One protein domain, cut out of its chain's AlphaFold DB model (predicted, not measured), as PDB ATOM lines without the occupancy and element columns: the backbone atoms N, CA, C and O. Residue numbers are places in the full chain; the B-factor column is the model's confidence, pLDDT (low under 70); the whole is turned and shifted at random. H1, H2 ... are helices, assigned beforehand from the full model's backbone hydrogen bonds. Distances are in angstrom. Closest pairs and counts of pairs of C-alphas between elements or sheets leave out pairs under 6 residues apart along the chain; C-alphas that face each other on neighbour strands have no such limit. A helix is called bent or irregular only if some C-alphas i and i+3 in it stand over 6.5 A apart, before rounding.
ATOM      1  N   ALA A 525      24.138 -30.094  17.918       73.31
ATOM      2  CA  ALA A 525      23.677 -28.761  18.308       73.31
ATOM      3  C   ALA A 525      24.764 -27.681  18.157       73.31
ATOM      4  O   ALA A 525      24.489 -26.623  17.586       73.31
ATOM      5  N   SER A 526      25.999 -27.960  18.582       78.38
ATOM      6  CA  SER A 526      27.123 -27.019  18.456       78.38
ATOM      7  C   SER A 526      27.499 -26.769  16.997       78.38
ATOM      8  O   SER A 526      27.583 -25.620  16.574       78.38
ATOM      9  N   LEU A 527      27.611 -27.830  16.189       82.00
ATOM     10  CA  LEU A 527      27.905 -27.698  14.761       82.00
ATOM     11  C   LEU A 527      26.794 -26.937  14.022       82.00
ATOM     12  O   LEU A 527      27.086 -26.046  13.231       82.00
ATOM     13  N   ARG A 528      25.518 -27.219  14.308       82.19
ATOM     14  CA  ARG A 528      24.385 -26.466  13.740       82.19
ATOM     15  C   ARG A 528      24.400 -25.007  14.166       82.19
ATOM     16  O   ARG A 528      24.103 -24.136  13.354       82.19
ATOM     17  N   THR A 529      24.773 -24.733  15.414       81.56
ATOM     18  CA  THR A 529      24.926 -23.364  15.916       81.56
ATOM     19  C   THR A 529      26.024 -22.634  15.147       81.56
ATOM     20  O   THR A 529      25.784 -21.530  14.661       81.56
ATOM     21  N   ASP A 530      27.180 -23.261  14.939       82.25
ATOM     22  CA  ASP A 530      28.272 -22.671  14.159       82.25
ATOM     23  C   ASP A 530      27.887 -22.473  12.688       82.25
ATOM     24  O   ASP A 530      28.129 -21.405  12.131       82.25
ATOM     25  N   ILE A 531      27.197 -23.442  12.074       84.12
ATOM     26  CA  ILE A 531      26.653 -23.306  10.714       84.12
ATOM     27  C   ILE A 531      25.653 -22.145  10.647       84.12
ATOM     28  O   ILE A 531      25.691 -21.353   9.706       84.12
ATOM     29  N   SER A 532      24.779 -21.992  11.645       83.06
ATOM     30  CA  SER A 532      23.793 -20.903  11.677       83.06
ATOM     31  C   SER A 532      24.431 -19.513  11.771       83.06
ATOM     32  O   SER A 532      23.819 -18.533  11.350       83.06
ATOM     33  N   ARG A 533      25.673 -19.432  12.272       83.50
ATOM     34  CA  ARG A 533      26.470 -18.202  12.377       83.50
ATOM     35  C   ARG A 533      27.267 -17.879  11.112       83.50
ATOM     36  O   ARG A 533      27.853 -16.803  11.046       83.50
ATOM     37  N   VAL A 534      27.288 -18.763  10.112       82.44
ATOM     38  CA  VAL A 534      27.920 -18.488   8.813       82.44
ATOM     39  C   VAL A 534      27.193 -17.310   8.150       82.44
ATOM     40  O   VAL A 534      25.985 -17.372   7.892       82.44
ATOM     41  N   ARG A 535      27.928 -16.220   7.901       81.31
ATOM     42  CA  ARG A 535      27.408 -14.972   7.317       81.31
ATOM     43  C   ARG A 535      27.679 -14.904   5.816       81.31
ATOM     44  O   ARG A 535      28.636 -15.506   5.329       81.31
ATOM     45  N   LEU A 536      26.846 -14.147   5.098       76.00
ATOM     46  CA  LEU A 536      27.125 -13.794   3.707       76.00
ATOM     47  C   LEU A 536      28.488 -13.084   3.603       76.00
ATOM     48  O   LEU A 536      28.811 -12.276   4.476       76.00
ATOM     49  N   PRO A 537      29.272 -13.335   2.542       68.44
ATOM     50  CA  PRO A 537      30.482 -12.567   2.281       68.44
ATOM     51  C   PRO A 537      30.149 -11.088   2.047       68.44
ATOM     52  O   PRO A 537      29.299 -10.761   1.220       68.44
ATOM     53  N   THR A 538      30.836 -10.185   2.748       55.47
ATOM     54  CA  THR A 538      30.797  -8.744   2.465       55.47
ATOM     55  C   THR A 538      31.790  -8.403   1.352       55.47
ATOM     56  O   THR A 538      32.877  -8.982   1.292       55.47
ATOM     57  N   ASN A 539      31.440  -7.456   0.474       45.38
ATOM     58  CA  ASN A 539      32.316  -6.985  -0.606       45.38
ATOM     59  C   ASN A 539      33.697  -6.586  -0.053       45.38
ATOM     60  O   ASN A 539      33.804  -5.620   0.698       45.38
ATOM     61  N   GLY A 540      34.743  -7.339  -0.415       43.06
ATOM     62  CA  GLY A 540      36.132  -7.056  -0.025       43.06
ATOM     63  C   GLY A 540      36.985  -8.279   0.326       43.06
ATOM     64  O   GLY A 540      38.206  -8.212   0.217       43.06
ATOM     65  N   THR A 541      36.391  -9.423   0.679       38.09
ATOM     66  CA  THR A 541      37.151 -10.665   0.909       38.09
ATOM     67  C   THR A 541      37.030 -11.598  -0.288       38.09
ATOM     68  O   THR A 541      35.932 -12.038  -0.623       38.09
ATOM     69  N   SER A 542      38.161 -11.909  -0.928       36.53
ATOM     70  CA  SER A 542      38.254 -12.925  -1.981       36.53
ATOM     71  C   SER A 542      37.515 -14.201  -1.563       36.53
ATOM     72  O   SER A 542      37.831 -14.792  -0.530       36.53
ATOM     73  N   ALA A 543      36.554 -14.636  -2.382       43.28
ATOM     74  CA  ALA A 543      35.664 -15.784  -2.174       43.28
ATOM     75  C   ALA A 543      36.372 -17.163  -2.189       43.28
ATOM     76  O   ALA A 543      35.779 -18.175  -2.562       43.28
ATOM     77  N   THR A 544      37.652 -17.223  -1.823       40.22
ATOM     78  CA  THR A 544      38.531 -18.382  -2.022       40.22
ATOM     79  C   THR A 544      38.987 -19.064  -0.730       40.22
ATOM     80  O   THR A 544      39.572 -20.141  -0.814       40.22
ATOM     81  N   ALA A 545      38.691 -18.527   0.461       43.75
ATOM     82  CA  ALA A 545      39.107 -19.139   1.726       43.75
ATOM     83  C   ALA A 545      37.926 -19.365   2.685       43.75
ATOM     84  O   ALA A 545      37.377 -18.418   3.229       43.75
ATOM     85  N   GLY A 546      37.589 -20.627   2.986       41.47
ATOM     86  CA  GLY A 546      36.517 -20.999   3.933       41.47
ATOM     87  C   GLY A 546      36.623 -20.365   5.334       41.47
ATOM     88  O   GLY A 546      35.627 -20.282   6.046       41.47
ATOM     89  N   LYS A 547      37.807 -19.861   5.710       44.53
ATOM     90  CA  LYS A 547      38.056 -19.131   6.964       44.53
ATOM     91  C   LYS A 547      37.522 -17.694   6.975       44.53
ATOM     92  O   LYS A 547      37.256 -17.193   8.057       44.53
ATOM     93  N   SER A 548      37.338 -17.036   5.823       44.06
ATOM     94  CA  SER A 548      36.838 -15.648   5.774       44.06
ATOM     95  C   SER A 548      35.351 -15.524   6.125       44.06
ATOM     96  O   SER A 548      34.838 -14.417   6.222       44.06
ATOM     97  N   PHE A 549      34.656 -16.655   6.292       47.91
ATOM     98  CA  PHE A 549      33.226 -16.737   6.602       47.91
ATOM     99  C   PHE A 549      32.940 -16.996   8.093       47.91
ATOM    100  O   PHE A 549      31.778 -17.146   8.472       47.91
ATOM    101  N   LEU A 550      33.983 -17.095   8.929       46.31
ATOM    102  CA  LEU A 550      33.894 -17.437  10.350       46.31
ATOM    103  C   LEU A 550      34.252 -16.232  11.224       46.31
ATOM    104  O   LEU A 550      35.282 -15.597  11.016       46.31
ATOM    105  N   VAL A 551      33.414 -15.941  12.220       44.16
ATOM    106  CA  VAL A 551      33.687 -14.910  13.232       44.16
ATOM    107  C   VAL A 551      34.820 -15.382  14.151       44.16
ATOM    108  O   VAL A 551      34.814 -16.523  14.620       44.16
ATOM    109  N   GLY A 593      10.976 -24.067  18.540       38.16
ATOM    110  CA  GLY A 593      11.872 -25.026  17.888       38.16
ATOM    111  C   GLY A 593      12.763 -24.340  16.857       38.16
ATOM    112  O   GLY A 593      12.361 -23.317  16.307       38.16
ATOM    113  N   PHE A 594      13.968 -24.865  16.610       35.62
ATOM    114  CA  PHE A 594      15.023 -24.307  15.743       35.62
ATOM    115  C   PHE A 594      14.538 -23.700  14.404       35.62
ATOM    116  O   PHE A 594      15.088 -22.688  13.970       35.62
ATOM    117  N   ALA A 595      13.454 -24.222  13.821       38.78
ATOM    118  CA  ALA A 595      12.760 -23.673  12.650       38.78
ATOM    119  C   ALA A 595      12.309 -22.206  12.829       38.78
ATOM    120  O   ALA A 595      12.512 -21.371  11.952       38.78
ATOM    121  N   SER A 596      11.788 -21.851  14.007       38.53
ATOM    122  CA  SER A 596      11.358 -20.488  14.363       38.53
ATOM    123  C   SER A 596      12.520 -19.502  14.526       38.53
ATOM    124  O   SER A 596      12.350 -18.308  14.283       38.53
ATOM    125  N   ARG A 597      13.714 -19.993  14.882       41.81
ATOM    126  CA  ARG A 597      14.949 -19.198  14.964       41.81
ATOM    127  C   ARG A 597      15.567 -18.994  13.580       41.81
ATOM    128  O   ARG A 597      15.884 -17.863  13.228       41.81
ATOM    129  N   ALA A 598      15.659 -20.056  12.777       43.09
ATOM    130  CA  ALA A 598      16.118 -19.995  11.388       43.09
ATOM    131  C   ALA A 598      15.222 -19.085  10.527       43.09
ATOM    132  O   ALA A 598      15.728 -18.265   9.760       43.09
ATOM    133  N   ALA A 599      13.900 -19.154  10.719       40.97
ATOM    134  CA  ALA A 599      12.936 -18.303  10.027       40.97
ATOM    135  C   ALA A 599      13.084 -16.811  10.380       40.97
ATOM    136  O   ALA A 599      13.019 -15.960   9.493       40.97
ATOM    137  N   ARG A 600      13.341 -16.482  11.656       40.25
ATOM    138  CA  ARG A 600      13.536 -15.092  12.120       40.25
ATOM    139  C   ARG A 600      14.830 -14.467  11.597       40.25
ATOM    140  O   ARG A 600      14.792 -13.336  11.119       40.25
ATOM    141  N   VAL A 601      15.938 -15.210  11.624       43.84
ATOM    142  CA  VAL A 601      17.253 -14.734  11.152       43.84
ATOM    143  C   VAL A 601      17.212 -14.408   9.655       43.84
ATOM    144  O   VAL A 601      17.603 -13.322   9.235       43.84
ATOM    145  N   VAL A 602      16.634 -15.298   8.846       49.31
ATOM    146  CA  VAL A 602      16.515 -15.106   7.390       49.31
ATOM    147  C   VAL A 602      15.593 -13.932   7.050       49.31
ATOM    148  O   VAL A 602      15.838 -13.196   6.100       49.31
ATOM    149  N   GLN A 603      14.530 -13.720   7.824       39.59
ATOM    150  CA  GLN A 603      13.592 -12.623   7.608       39.59
ATOM    151  C   GLN A 603      14.189 -11.243   7.935       39.59
ATOM    152  O   GLN A 603      13.881 -10.278   7.233       39.59
ATOM    153  N   GLN A 604      15.052 -11.143   8.950       38.97
ATOM    154  CA  GLN A 604      15.797  -9.916   9.261       38.97
ATOM    155  C   GLN A 604      16.863  -9.617   8.195       38.97
ATOM    156  O   GLN A 604      16.934  -8.491   7.706       38.97
ATOM    157  N   GLU A 605      17.602 -10.630   7.735       48.00
ATOM    158  CA  GLU A 605      18.616 -10.468   6.682       48.00
ATOM    159  C   GLU A 605      17.996 -10.155   5.301       48.00
ATOM    160  O   GLU A 605      18.556  -9.388   4.518       48.00
ATOM    161  N   ARG A 606      16.786 -10.657   5.005       46.12
ATOM    162  CA  ARG A 606      16.048 -10.353   3.761       46.12
ATOM    163  C   ARG A 606      15.535  -8.912   3.673       46.12
ATOM    164  O   ARG A 606      15.329  -8.439   2.556       46.12
ATOM    165  N   ARG A 607      15.305  -8.228   4.802       39.84
ATOM    166  CA  ARG A 607      14.816  -6.833   4.838       39.84
ATOM    167  C   ARG A 607      15.922  -5.803   4.596       39.84
ATOM    168  O   ARG A 607      15.623  -4.733   4.086       39.84
ATOM    169  N   ALA A 608      17.183  -6.144   4.863       41.31
ATOM    170  CA  ALA A 608      18.332  -5.283   4.567       41.31
ATOM    171  C   ALA A 608      18.668  -5.185   3.057       41.31
ATOM    172  O   ALA A 608      19.519  -4.393   2.664       41.31
ATOM    173  N   ALA A 609      17.999  -5.968   2.201       47.25
ATOM    174  CA  ALA A 609      18.335  -6.147   0.784       47.25
ATOM    175  C   ALA A 609      17.319  -5.526  -0.198       47.25
ATOM    176  O   ALA A 609      17.190  -5.991  -1.329       47.25
ATOM    177  N   THR A 610      16.573  -4.490   0.193       45.47
ATOM    178  CA  THR A 610      15.562  -3.847  -0.676       45.47
ATOM    179  C   THR A 610      16.138  -3.081  -1.876       45.47
ATOM    180  O   THR A 610      15.372  -2.718  -2.760       45.47
ATOM    181  N   ASN A 611      17.467  -2.915  -1.960       51.50
ATOM    182  CA  ASN A 611      18.183  -2.320  -3.104       51.50
ATOM    183  C   ASN A 611      19.124  -3.308  -3.833       51.50
ATOM    184  O   ASN A 611      19.987  -2.884  -4.600       51.50
ATOM    185  N   ALA A 612      19.014  -4.614  -3.573       63.69
ATOM    186  CA  ALA A 612      19.912  -5.620  -4.143       63.69
ATOM    187  C   ALA A 612      19.586  -5.914  -5.620       63.69
ATOM    188  O   ALA A 612      18.415  -6.023  -5.992       63.69
ATOM    189  N   SER A 613      20.612  -6.083  -6.463       85.44
ATOM    190  CA  SER A 613      20.403  -6.523  -7.848       85.44
ATOM    191  C   SER A 613      19.838  -7.951  -7.889       85.44
ATOM    192  O   SER A 613      19.965  -8.714  -6.928       85.44
ATOM    193  N   VAL A 614      19.245  -8.363  -9.018       88.25
ATOM    194  CA  VAL A 614      18.771  -9.754  -9.190       88.25
ATOM    195  C   VAL A 614      19.899 -10.762  -8.946       88.25
ATOM    196  O   VAL A 614      19.678 -11.818  -8.351       88.25
ATOM    197  N   SER A 615      21.113 -10.413  -9.369       88.81
ATOM    198  CA  SER A 615      22.321 -11.201  -9.147       88.81
ATOM    199  C   SER A 615      22.630 -11.368  -7.657       88.81
ATOM    200  O   SER A 615      22.790 -12.495  -7.189       88.81
ATOM    201  N   ASP A 616      22.636 -10.274  -6.893       86.62
ATOM    202  CA  ASP A 616      22.877 -10.306  -5.441       86.62
ATOM    203  C   ASP A 616      21.794 -11.115  -4.719       86.62
ATOM    204  O   ASP A 616      22.057 -11.856  -3.763       86.62
ATOM    205  N   ARG A 617      20.552 -11.019  -5.206       87.12
ATOM    206  CA  ARG A 617      19.441 -11.789  -4.662       87.12
ATOM    207  C   ARG A 617      19.575 -13.282  -4.943       87.12
ATOM    208  O   ARG A 617      19.402 -14.074  -4.022       87.12
ATOM    209  N   GLY A 618      19.937 -13.657  -6.168       88.94
ATOM    210  CA  GLY A 618      20.241 -15.043  -6.519       88.94
ATOM    211  C   GLY A 618      21.312 -15.615  -5.600       88.94
ATOM    212  O   GLY A 618      21.080 -16.630  -4.946       88.94
ATOM    213  N   PHE A 619      22.443 -14.917  -5.469       90.56
ATOM    214  CA  PHE A 619      23.544 -15.342  -4.606       90.56
ATOM    215  C   PHE A 619      23.108 -15.526  -3.148       90.56
ATOM    216  O   PHE A 619      23.353 -16.575  -2.551       90.56
ATOM    217  N   SER A 620      22.432 -14.530  -2.572       87.31
ATOM    218  CA  SER A 620      21.988 -14.594  -1.176       87.31
ATOM    219  C   SER A 620      20.968 -15.705  -0.924       87.31
ATOM    220  O   SER A 620      21.114 -16.442   0.052       87.31
ATOM    221  N   ASP A 621      19.982 -15.896  -1.806       88.00
ATOM    222  CA  ASP A 621      19.004 -16.979  -1.663       88.00
ATOM    223  C   ASP A 621      19.680 -18.357  -1.735       88.00
ATOM    224  O   ASP A 621      19.392 -19.215  -0.899       88.00
ATOM    225  N   GLY A 622      20.628 -18.563  -2.655       87.31
ATOM    226  CA  GLY A 622      21.393 -19.812  -2.741       87.31
ATOM    227  C   GLY A 622      22.224 -20.087  -1.487       87.31
ATOM    228  O   GLY A 622      22.188 -21.184  -0.929       87.31
ATOM    229  N   PHE A 623      22.923 -19.064  -0.992       89.62
ATOM    230  CA  PHE A 623      23.746 -19.163   0.210       89.62
ATOM    231  C   PHE A 623      22.914 -19.506   1.449       89.62
ATOM    232  O   PHE A 623      23.228 -20.442   2.193       89.62
ATOM    233  N   TYR A 624      21.819 -18.774   1.665       86.69
ATOM    234  CA  TYR A 624      20.947 -19.003   2.809       86.69
ATOM    235  C   TYR A 624      20.228 -20.340   2.733       86.69
ATOM    236  O   TYR A 624      20.094 -20.992   3.764       86.69
ATOM    237  N   THR A 625      19.829 -20.786   1.542       89.00
ATOM    238  CA  THR A 625      19.210 -22.105   1.348       89.00
ATOM    239  C   THR A 625      20.114 -23.209   1.889       89.00
ATOM    240  O   THR A 625      19.699 -23.961   2.773       89.00
ATOM    241  N   SER A 626      21.378 -23.250   1.456       88.19
ATOM    242  CA  SER A 626      22.351 -24.234   1.946       88.19
ATOM    243  C   SER A 626      22.570 -24.145   3.457       88.19
ATOM    244  O   SER A 626      22.611 -25.172   4.133       88.19
ATOM    245  N   ARG A 627      22.668 -22.928   4.012       88.81
ATOM    246  CA  ARG A 627      22.822 -22.721   5.463       88.81
ATOM    247  C   ARG A 627      21.619 -23.252   6.246       88.81
ATOM    248  O   ARG A 627      21.796 -23.925   7.257       88.81
ATOM    249  N   ILE A 628      20.402 -22.962   5.785       86.12
ATOM    250  CA  ILE A 628      19.149 -23.383   6.426       86.12
ATOM    251  C   ILE A 628      19.035 -24.907   6.409       86.12
ATOM    252  O   ILE A 628      18.810 -25.494   7.464       86.12
ATOM    253  N   LEU A 629      19.233 -25.547   5.253       87.31
ATOM    254  CA  LEU A 629      19.190 -27.009   5.112       87.31
ATOM    255  C   LEU A 629      20.226 -27.712   5.997       87.31
ATOM    256  O   LEU A 629      19.952 -28.774   6.553       87.31
ATOM    257  N   ALA A 630      21.395 -27.103   6.178       86.38
ATOM    258  CA  ALA A 630      22.428 -27.653   7.039       86.38
ATOM    259  C   ALA A 630      22.161 -27.423   8.541       86.38
ATOM    260  O   ALA A 630      22.631 -28.214   9.348       86.38
ATOM    261  N   ALA A 631      21.423 -26.382   8.945       83.88
ATOM    262  CA  ALA A 631      21.260 -26.017  10.361       83.88
ATOM    263  C   ALA A 631      19.877 -26.301  10.974       83.88
ATOM    264  O   ALA A 631      19.755 -26.305  12.199       83.88
ATOM    265  N   SER A 632      18.831 -26.483  10.165       74.25
ATOM    266  CA  SER A 632      17.437 -26.426  10.652       74.25
ATOM    267  C   SER A 632      16.837 -27.781  11.021       74.25
ATOM    268  O   SER A 632      15.830 -27.830  11.723       74.25
ATOM    269  N   THR A 633      17.448 -28.863  10.554       70.12
ATOM    270  CA  THR A 633      17.053 -30.254  10.801       70.12
ATOM    271  C   THR A 633      18.011 -30.914  11.785       70.12
ATOM    272  O   THR A 633      19.131 -30.439  11.998       70.12
ATOM    273  N   ASP A 634      17.576 -31.996  12.426       69.62
ATOM    274  CA  ASP A 634      18.448 -32.807  13.286       69.62
ATOM    275  C   ASP A 634      19.386 -33.684  12.443       69.62
ATOM    276  O   ASP A 634      20.483 -34.014  12.883       69.62
ATOM    277  N   SER A 635      19.023 -33.955  11.186       67.38
ATOM    278  CA  SER A 635      19.924 -34.479  10.157       67.38
ATOM    279  C   SER A 635      20.509 -33.323   9.331       67.38
ATOM    280  O   SER A 635      19.769 -32.697   8.562       67.38
ATOM    281  N   LEU A 636      21.808 -33.008   9.447       79.38
ATOM    282  CA  LEU A 636      22.451 -32.029   8.545       79.38
ATOM    283  C   LEU A 636      22.161 -32.427   7.093       79.38
ATOM    284  O   LEU A 636      22.493 -33.547   6.703       79.38
ATOM    285  N   SER A 637      21.577 -31.529   6.299       87.12
ATOM    286  CA  SER A 637      21.138 -31.855   4.940       87.12
ATOM    287  C   SER A 637      21.713 -30.897   3.898       87.12
ATOM    288  O   SER A 637      21.994 -29.735   4.191       87.12
ATOM    289  N   ARG A 638      21.928 -31.393   2.678       91.25
ATOM    290  CA  ARG A 638      22.217 -30.588   1.480       91.25
ATOM    291  C   ARG A 638      20.937 -30.341   0.688       91.25
ATOM    292  O   ARG A 638      19.936 -31.026   0.895       91.25
ATOM    293  N   LEU A 639      20.976 -29.383  -0.234       91.31
ATOM    294  CA  LEU A 639      19.905 -29.175  -1.210       91.31
ATOM    295  C   LEU A 639      19.923 -30.312  -2.246       91.31
ATOM    296  O   LEU A 639      20.934 -30.519  -2.910       91.31
ATOM    297  N   GLY A 640      18.816 -31.047  -2.374       93.06
ATOM    298  CA  GLY A 640      18.676 -32.167  -3.310       93.06
ATOM    299  C   GLY A 640      18.037 -31.730  -4.621       93.06
ATOM    300  O   GLY A 640      18.684 -31.722  -5.670       93.06
ATOM    301  N   PHE A 641      16.780 -31.291  -4.539       94.69
ATOM    302  CA  PHE A 641      15.961 -30.830  -5.667       94.69
ATOM    303  C   PHE A 641      16.278 -29.374  -6.046       94.69
ATOM    304  O   PHE A 641      15.409 -28.503  -6.071       94.69
ATOM    305  N   ALA A 642      17.561 -29.092  -6.293       90.00
ATOM    306  CA  ALA A 642      18.083 -27.731  -6.398       90.00
ATOM    307  C   ALA A 642      17.443 -26.910  -7.527       90.00
ATOM    308  O   ALA A 642      17.040 -25.771  -7.302       90.00
ATOM    309  N   THR A 643      17.305 -27.491  -8.722       90.94
ATOM    310  CA  THR A 643      16.719 -26.778  -9.866       90.94
ATOM    311  C   THR A 643      15.240 -26.486  -9.642       90.94
ATOM    312  O   THR A 643      14.797 -25.387  -9.958       90.94
ATOM    313  N   GLN A 644      14.479 -27.430  -9.075       90.38
ATOM    314  CA  GLN A 644      13.069 -27.214  -8.743       90.38
ATOM    315  C   GLN A 644      12.918 -26.118  -7.688       90.38
ATOM    316  O   GLN A 644      12.191 -25.158  -7.917       90.38
ATOM    317  N   TYR A 645      13.688 -26.183  -6.594       90.69
ATOM    318  CA  TYR A 645      13.681 -25.148  -5.553       90.69
ATOM    319  C   TYR A 645      13.934 -23.755  -6.134       90.69
ATOM    320  O   TYR A 645      13.253 -22.777  -5.820       90.69
ATOM    321  N   GLN A 646      14.922 -23.670  -7.015       89.06
ATOM    322  CA  GLN A 646      15.305 -22.445  -7.687       89.06
ATOM    323  C   GLN A 646      14.211 -21.938  -8.640       89.06
ATOM    324  O   GLN A 646      13.958 -20.733  -8.686       89.06
ATOM    325  N   GLN A 647      13.541 -22.833  -9.372       88.38
ATOM    326  CA  GLN A 647      12.411 -22.492 -10.238       88.38
ATOM    327  C   GLN A 647      11.214 -21.975  -9.447       88.38
ATOM    328  O   GLN A 647      10.659 -20.943  -9.827       88.38
ATOM    329  N   ASP A 648      10.870 -22.637  -8.347       90.06
ATOM    330  CA  ASP A 648       9.751 -22.260  -7.484       90.06
ATOM    331  C   ASP A 648      10.024 -20.925  -6.787       90.06
ATOM    332  O   ASP A 648       9.178 -20.030  -6.784       90.06
ATOM    333  N   THR A 649      11.251 -20.730  -6.297       89.31
ATOM    334  CA  THR A 649      11.674 -19.458  -5.695       89.31
ATOM    335  C   THR A 649      11.626 -18.319  -6.715       89.31
ATOM    336  O   THR A 649      11.101 -17.245  -6.429       89.31
ATOM    337  N   PHE A 650      12.127 -18.542  -7.935       87.62
ATOM    338  CA  PHE A 650      12.067 -17.529  -8.986       87.62
ATOM    339  C   PHE A 650      10.626 -17.235  -9.420       87.62
ATOM    340  O   PHE A 650      10.271 -16.077  -9.631       87.62
ATOM    341  N   LYS A 651       9.779 -18.267  -9.518       87.19
ATOM    342  CA  LYS A 651       8.352 -18.108  -9.811       87.19
ATOM    343  C   LYS A 651       7.659 -17.253  -8.750       87.19
ATOM    344  O   LYS A 651       6.932 -16.342  -9.125       87.19
ATOM    345  N   ALA A 652       7.953 -17.456  -7.468       86.56
ATOM    346  CA  ALA A 652       7.416 -16.611  -6.404       86.56
ATOM    347  C   ALA A 652       7.810 -15.127  -6.573       86.56
ATOM    348  O   ALA A 652       6.996 -14.239  -6.324       86.56
ATOM    349  N   TYR A 653       9.026 -14.826  -7.052       86.88
ATOM    350  CA  TYR A 653       9.417 -13.445  -7.367       86.88
ATOM    351  C   TYR A 653       8.690 -12.858  -8.577       86.88
ATOM    352  O   TYR A 653       8.364 -11.669  -8.557       86.88
ATOM    353  N   LEU A 654       8.446 -13.665  -9.614       86.69
ATOM    354  CA  LEU A 654       7.650 -13.255 -10.772       86.69
ATOM    355  C   LEU A 654       6.209 -12.945 -10.360       86.69
ATOM    356  O   LEU A 654       5.702 -11.872 -10.673       86.69
ATOM    357  N   ASP A 655       5.580 -13.860  -9.622       83.12
ATOM    358  CA  ASP A 655       4.188 -13.741  -9.183       83.12
ATOM    359  C   ASP A 655       4.007 -12.535  -8.236       83.12
ATOM    360  O   ASP A 655       2.975 -11.868  -8.256       83.12
ATOM    361  N   ALA A 656       5.042 -12.187  -7.461       84.75
ATOM    362  CA  ALA A 656       5.080 -10.991  -6.618       84.75
ATOM    363  C   ALA A 656       5.444  -9.689  -7.367       84.75
ATOM    364  O   ALA A 656       5.608  -8.650  -6.723       84.75
ATOM    365  N   GLY A 657       5.644  -9.729  -8.690       86.06
ATOM    366  CA  GLY A 657       6.013  -8.566  -9.507       86.06
ATOM    367  C   GLY A 657       7.404  -7.991  -9.212       86.06
ATOM    368  O   GLY A 657       7.681  -6.844  -9.555       86.06
ATOM    369  N   ARG A 658       8.280  -8.760  -8.549       86.81
ATOM    370  CA  ARG A 658       9.618  -8.303  -8.134       86.81
ATOM    371  C   ARG A 658      10.662  -8.487  -9.224       86.81
ATOM    372  O   ARG A 658      11.547  -7.648  -9.339       86.81
ATOM    373  N   PHE A 659      10.551  -9.561 -10.005       90.44
ATOM    374  CA  PHE A 659      11.439  -9.878 -11.127       90.44
ATOM    375  C   PHE A 659      10.663  -9.979 -12.437       90.44
ATOM    376  O   PHE A 659       9.445 -10.156 -12.454       90.44
ATOM    377  N   LYS A 660      11.394  -9.907 -13.547       93.81
ATOM    378  CA  LYS A 660      10.912 -10.176 -14.902       93.81
ATOM    379  C   LYS A 660      11.442 -11.520 -15.379       93.81
ATOM    380  O   LYS A 660      12.500 -11.975 -14.953       93.81
ATOM    381  N   THR A 661      10.766 -12.139 -16.344       94.31
ATOM    382  CA  THR A 661      11.218 -13.407 -16.946       94.31
ATOM    383  C   THR A 661      12.645 -13.323 -17.507       94.31
ATOM    384  O   THR A 661      13.385 -14.302 -17.412       94.31
ATOM    385  N   SER A 662      13.052 -12.154 -18.021       95.69
ATOM    386  CA  SER A 662      14.416 -11.867 -18.498       95.69
ATOM    387  C   SER A 662      15.491 -12.051 -17.428       95.69
ATOM    388  O   SER A 662      16.639 -12.346 -17.751       95.69
ATOM    389  N   ASP A 663      15.127 -11.923 -16.155       94.81
ATOM    390  CA  ASP A 663      16.083 -11.903 -15.052       94.81
ATOM    391  C   ASP A 663      16.473 -13.320 -14.595       94.81
ATOM    392  O   ASP A 663      17.401 -13.504 -13.804       94.81
ATOM    393  N   ARG A 664      15.788 -14.345 -15.127       93.69
ATOM    394  CA  ARG A 664      15.935 -15.750 -14.730       93.69
ATOM    395  C   ARG A 664      17.367 -16.242 -14.857       93.69
ATOM    396  O   ARG A 664      17.861 -16.889 -13.943       93.69
ATOM    397  N   ALA A 665      18.037 -15.945 -15.968       94.12
ATOM    398  CA  ALA A 665      19.400 -16.418 -16.204       94.12
ATOM    399  C   ALA A 665      20.392 -15.845 -15.175       94.12
ATOM    400  O   ALA A 665      21.194 -16.593 -14.615       94.12
ATOM    401  N   ALA A 666      20.288 -14.544 -14.878       93.00
ATOM    402  CA  ALA A 666      21.148 -13.864 -13.911       93.00
ATOM    403  C   ALA A 666      20.912 -14.371 -12.481       93.00
ATOM    404  O   ALA A 666      21.866 -14.756 -11.802       93.00
ATOM    405  N   TYR A 667      19.644 -14.457 -12.059       93.06
ATOM    406  CA  TYR A 667      19.268 -15.040 -10.768       93.06
ATOM    407  C   TYR A 667      19.813 -16.465 -10.634       93.06
ATOM    408  O   TYR A 667      20.457 -16.812  -9.645       93.06
ATOM    409  N   ASN A 668      19.594 -17.280 -11.671       91.31
ATOM    410  CA  ASN A 668      19.928 -18.691 -11.657       91.31
ATOM    411  C   ASN A 668      21.426 -18.954 -11.529       91.31
ATOM    412  O   ASN A 668      21.840 -19.810 -10.747       91.31
ATOM    413  N   ALA A 669      22.236 -18.220 -12.292       91.62
ATOM    414  CA  ALA A 669      23.684 -18.350 -12.239       91.62
ATOM    415  C   ALA A 669      24.218 -18.010 -10.840       91.62
ATOM    416  O   ALA A 669      25.053 -18.738 -10.303       91.62
ATOM    417  N   GLN A 670      23.703 -16.941 -10.231       92.75
ATOM    418  CA  GLN A 670      24.160 -16.494  -8.918       92.75
ATOM    419  C   GLN A 670      23.655 -17.375  -7.776       92.75
ATOM    420  O   GLN A 670      24.414 -17.626  -6.845       92.75
ATOM    421  N   PHE A 671      22.447 -17.938  -7.874       91.75
ATOM    422  CA  PHE A 671      21.944 -18.928  -6.916       91.75
ATOM    423  C   PHE A 671      22.908 -20.103  -6.744       91.75
ATOM    424  O   PHE A 671      23.283 -20.449  -5.623       91.75
ATOM    425  N   VAL A 672      23.396 -20.662  -7.853       90.50
ATOM    426  CA  VAL A 672      24.373 -21.760  -7.825       90.50
ATOM    427  C   VAL A 672      25.694 -21.330  -7.172       90.50
ATOM    428  O   VAL A 672      26.276 -22.098  -6.403       90.50
ATOM    429  N   GLN A 673      26.165 -20.102  -7.426       89.50
ATOM    430  CA  GLN A 673      27.373 -19.578  -6.770       89.50
ATOM    431  C   GLN A 673      27.177 -19.398  -5.261       89.50
ATOM    432  O   GLN A 673      28.060 -19.762  -4.484       89.50
ATOM    433  N   GLY A 674      26.010 -18.905  -4.844       88.12
ATOM    434  CA  GLY A 674      25.631 -18.770  -3.441       88.12
ATOM    435  C   GLY A 674      25.620 -20.110  -2.710       88.12
ATOM    436  O   GLY A 674      26.255 -20.244  -1.663       88.12
ATOM    437  N   VAL A 675      24.972 -21.122  -3.304       88.56
ATOM    438  CA  VAL A 675      24.967 -22.504  -2.790       88.56
ATOM    439  C   VAL A 675      26.399 -22.990  -2.591       88.56
ATOM    440  O   VAL A 675      26.758 -23.399  -1.490       88.56
ATOM    441  N   LYS A 676      27.245 -22.882  -3.624       89.06
ATOM    442  CA  LYS A 676      28.643 -23.329  -3.575       89.06
ATOM    443  C   LYS A 676      29.453 -22.607  -2.493       89.06
ATOM    444  O   LYS A 676      30.235 -23.244  -1.791       89.06
ATOM    445  N   ALA A 677      29.275 -21.295  -2.347       87.31
ATOM    446  CA  ALA A 677      29.969 -20.507  -1.332       87.31
ATOM    447  C   ALA A 677      29.601 -20.956   0.091       87.31
ATOM    448  O   ALA A 677      30.493 -21.219   0.901       87.31
ATOM    449  N   ALA A 678      28.305 -21.123   0.374       87.38
ATOM    450  CA  ALA A 678      27.840 -21.636   1.660       87.38
ATOM    451  C   ALA A 678      28.331 -23.066   1.909       87.38
ATOM    452  O   ALA A 678      28.855 -23.360   2.982       87.38
ATOM    453  N   GLU A 679      28.226 -23.956   0.919       89.69
ATOM    454  CA  GLU A 679      28.654 -25.344   1.082       89.69
ATOM    455  C   GLU A 679      30.156 -25.483   1.334       89.69
ATOM    456  O   GLU A 679      30.562 -26.359   2.100       89.69
ATOM    457  N   ASN A 680      30.990 -24.614   0.758       86.12
ATOM    458  CA  ASN A 680      32.422 -24.576   1.052       86.12
ATOM    459  C   ASN A 680      32.694 -24.180   2.512       86.12
ATOM    460  O   ASN A 680      33.497 -24.829   3.186       86.12
ATOM    461  N   ALA A 681      32.011 -23.146   3.017       86.44
ATOM    462  CA  ALA A 681      32.137 -22.707   4.408       86.44
ATOM    463  C   ALA A 681      31.648 -23.789   5.390       86.44
ATOM    464  O   ALA A 681      32.333 -24.117   6.361       86.44
ATOM    465  N   ILE A 682      30.505 -24.413   5.096       86.25
ATOM    466  CA  ILE A 682      29.942 -25.500   5.904       86.25
ATOM    467  C   ILE A 682      30.857 -26.725   5.869       86.25
ATOM    468  O   ILE A 682      31.135 -27.303   6.914       86.25
ATOM    469  N   SER A 683      31.393 -27.100   4.703       85.94
ATOM    470  CA  SER A 683      32.317 -28.237   4.581       85.94
ATOM    471  C   SER A 683      33.579 -28.044   5.425       85.94
ATOM    472  O   SER A 683      34.082 -29.008   6.005       85.94
ATOM    473  N   PHE A 684      34.080 -26.808   5.536       84.19
ATOM    474  CA  PHE A 684      35.203 -26.477   6.413       84.19
ATOM    475  C   PHE A 684      34.848 -26.687   7.895       84.19
ATOM    476  O   PHE A 684      35.597 -27.355   8.612       84.19
ATOM    477  N   LEU A 685      33.687 -26.190   8.340       84.50
ATOM    478  CA  LEU A 685      33.181 -26.413   9.700       84.50
ATOM    479  C   LEU A 685      33.006 -27.904   9.997       84.50
ATOM    480  O   LEU A 685      33.575 -28.413  10.960       84.50
ATOM    481  N   VAL A 686      32.296 -28.615   9.125       83.00
ATOM    482  CA  VAL A 686      32.071 -30.061   9.207       83.00
ATOM    483  C   VAL A 686      33.393 -30.815   9.355       83.00
ATOM    484  O   VAL A 686      33.561 -31.591  10.295       83.00
ATOM    485  N   SER A 687      34.365 -30.533   8.486       80.44
ATOM    486  CA  SER A 687      35.682 -31.182   8.524       80.44
ATOM    487  C   SER A 687      36.428 -30.904   9.831       80.44
ATOM    488  O   SER A 687      37.079 -31.801  10.363       80.44
ATOM    489  N   SER A 688      36.306 -29.688  10.380       80.25
ATOM    490  CA  SER A 688      36.925 -29.317  11.659       80.25
ATOM    491  C   SER A 688      36.312 -30.043  12.864       80.25
ATOM    492  O   SER A 688      37.017 -30.370  13.815       80.25
ATOM    493  N   TYR A 689      35.010 -30.335  12.825       78.38
ATOM    494  CA  TYR A 689      34.341 -31.126  13.859       78.38
ATOM    495  C   TYR A 689      34.704 -32.609  13.745       78.38
ATOM    496  O   TYR A 689      34.981 -33.256  14.754       78.38
ATOM    497  N   VAL A 690      34.777 -33.139  12.519       72.69
ATOM    498  CA  VAL A 690      35.202 -34.525  12.271       72.69
ATOM    499  C   VAL A 690      36.649 -34.755  12.706       72.69
ATOM    500  O   VAL A 690      36.948 -35.812  13.254       72.69
ATOM    501  N   SER A 691      37.555 -33.795  12.488       72.38
ATOM    502  CA  SER A 691      38.944 -33.918  12.948       72.38
ATOM    503  C   SER A 691      39.056 -33.857  14.472       72.38
ATOM    504  O   SER A 691      39.772 -34.671  15.044       72.38
ATOM    505  N   LYS A 692      38.304 -32.968  15.136       68.12
ATOM    506  CA  LYS A 692      38.238 -32.903  16.606       68.12
ATOM    507  C   LYS A 692      37.695 -34.182  17.240       68.12
ATOM    508  O   LYS A 692      38.161 -34.542  18.301       68.12
ATOM    509  N   ALA A 693      36.745 -34.864  16.600       61.25
ATOM    510  CA  ALA A 693      36.174 -36.112  17.114       61.25
ATOM    511  C   ALA A 693      37.086 -37.347  16.939       61.25
ATOM    512  O   ALA A 693      36.755 -38.421  17.437       61.25
ATOM    513  N   LYS A 694      38.185 -37.236  16.176       55.59
ATOM    514  CA  LYS A 694      39.178 -38.313  15.989       55.59
ATOM    515  C   LYS A 694      40.336 -38.253  16.992       55.59
ATOM    516  O   LYS A 694      41.057 -39.242  17.096       55.59
TER     517      LYS A 694
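AT A GLANCE: This is residues 525 to 551 and 593 to 694 of the 695 residues of the protein "Related to Glucan 1,3-beta-glucosidase" of Pseudozyma antarctica (UniProt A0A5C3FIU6). What is the shape? Long helix H6 makes the longest axis, with H4 beside it in the middle and shorter H1, H2, H3 and H5 round this pair. What is printed? 129 residues with six named helices, H1 to H6 in chain order, all helix and compact: radius of gyration of the C-alphas 15.0 A, spans 50, 34 and 26 A.

HOW THE PARTS SIT: What touches H1, residues 525 to 532? H4, residues 614 to 631, touches it with 627 to 631 alone; the closest C-alphas, Arg 528 and Ala 631, are 4.6 A apart. Which is the hub? H6, residues 661 to 692, touches H1, H2, H4 and H5; its closest C-alphas with H4, Gly 674 and Phe 623, are 4.1 A apart. Are backbones helical? Every O i to N i+4 pair is within hydrogen-bond range in H1, H3, H4 and H5, and 26 of 28 in H6; H2 is too short for such a pair.

IN THESE COORDINATES: Where are the ends? C-alpha 525 is at (23.677, -28.761, 18.308), C-alpha 692 at (38.238, -32.903, 16.606). Where are H2, H3 and H5? They are residues 546 to 549, 594 to 607 and 642 to 655. How long is H6? It spans 47.3 A and is irregular: C-alphas 662 and 665 are 7.1 A apart.

THE WHOLE: Is there a cut? Residues 552 to 592 are not printed; C-alphas 551 and 593 are 24.5 A apart. Where is confidence low? 40 residues are under 70, among them 537 to 551.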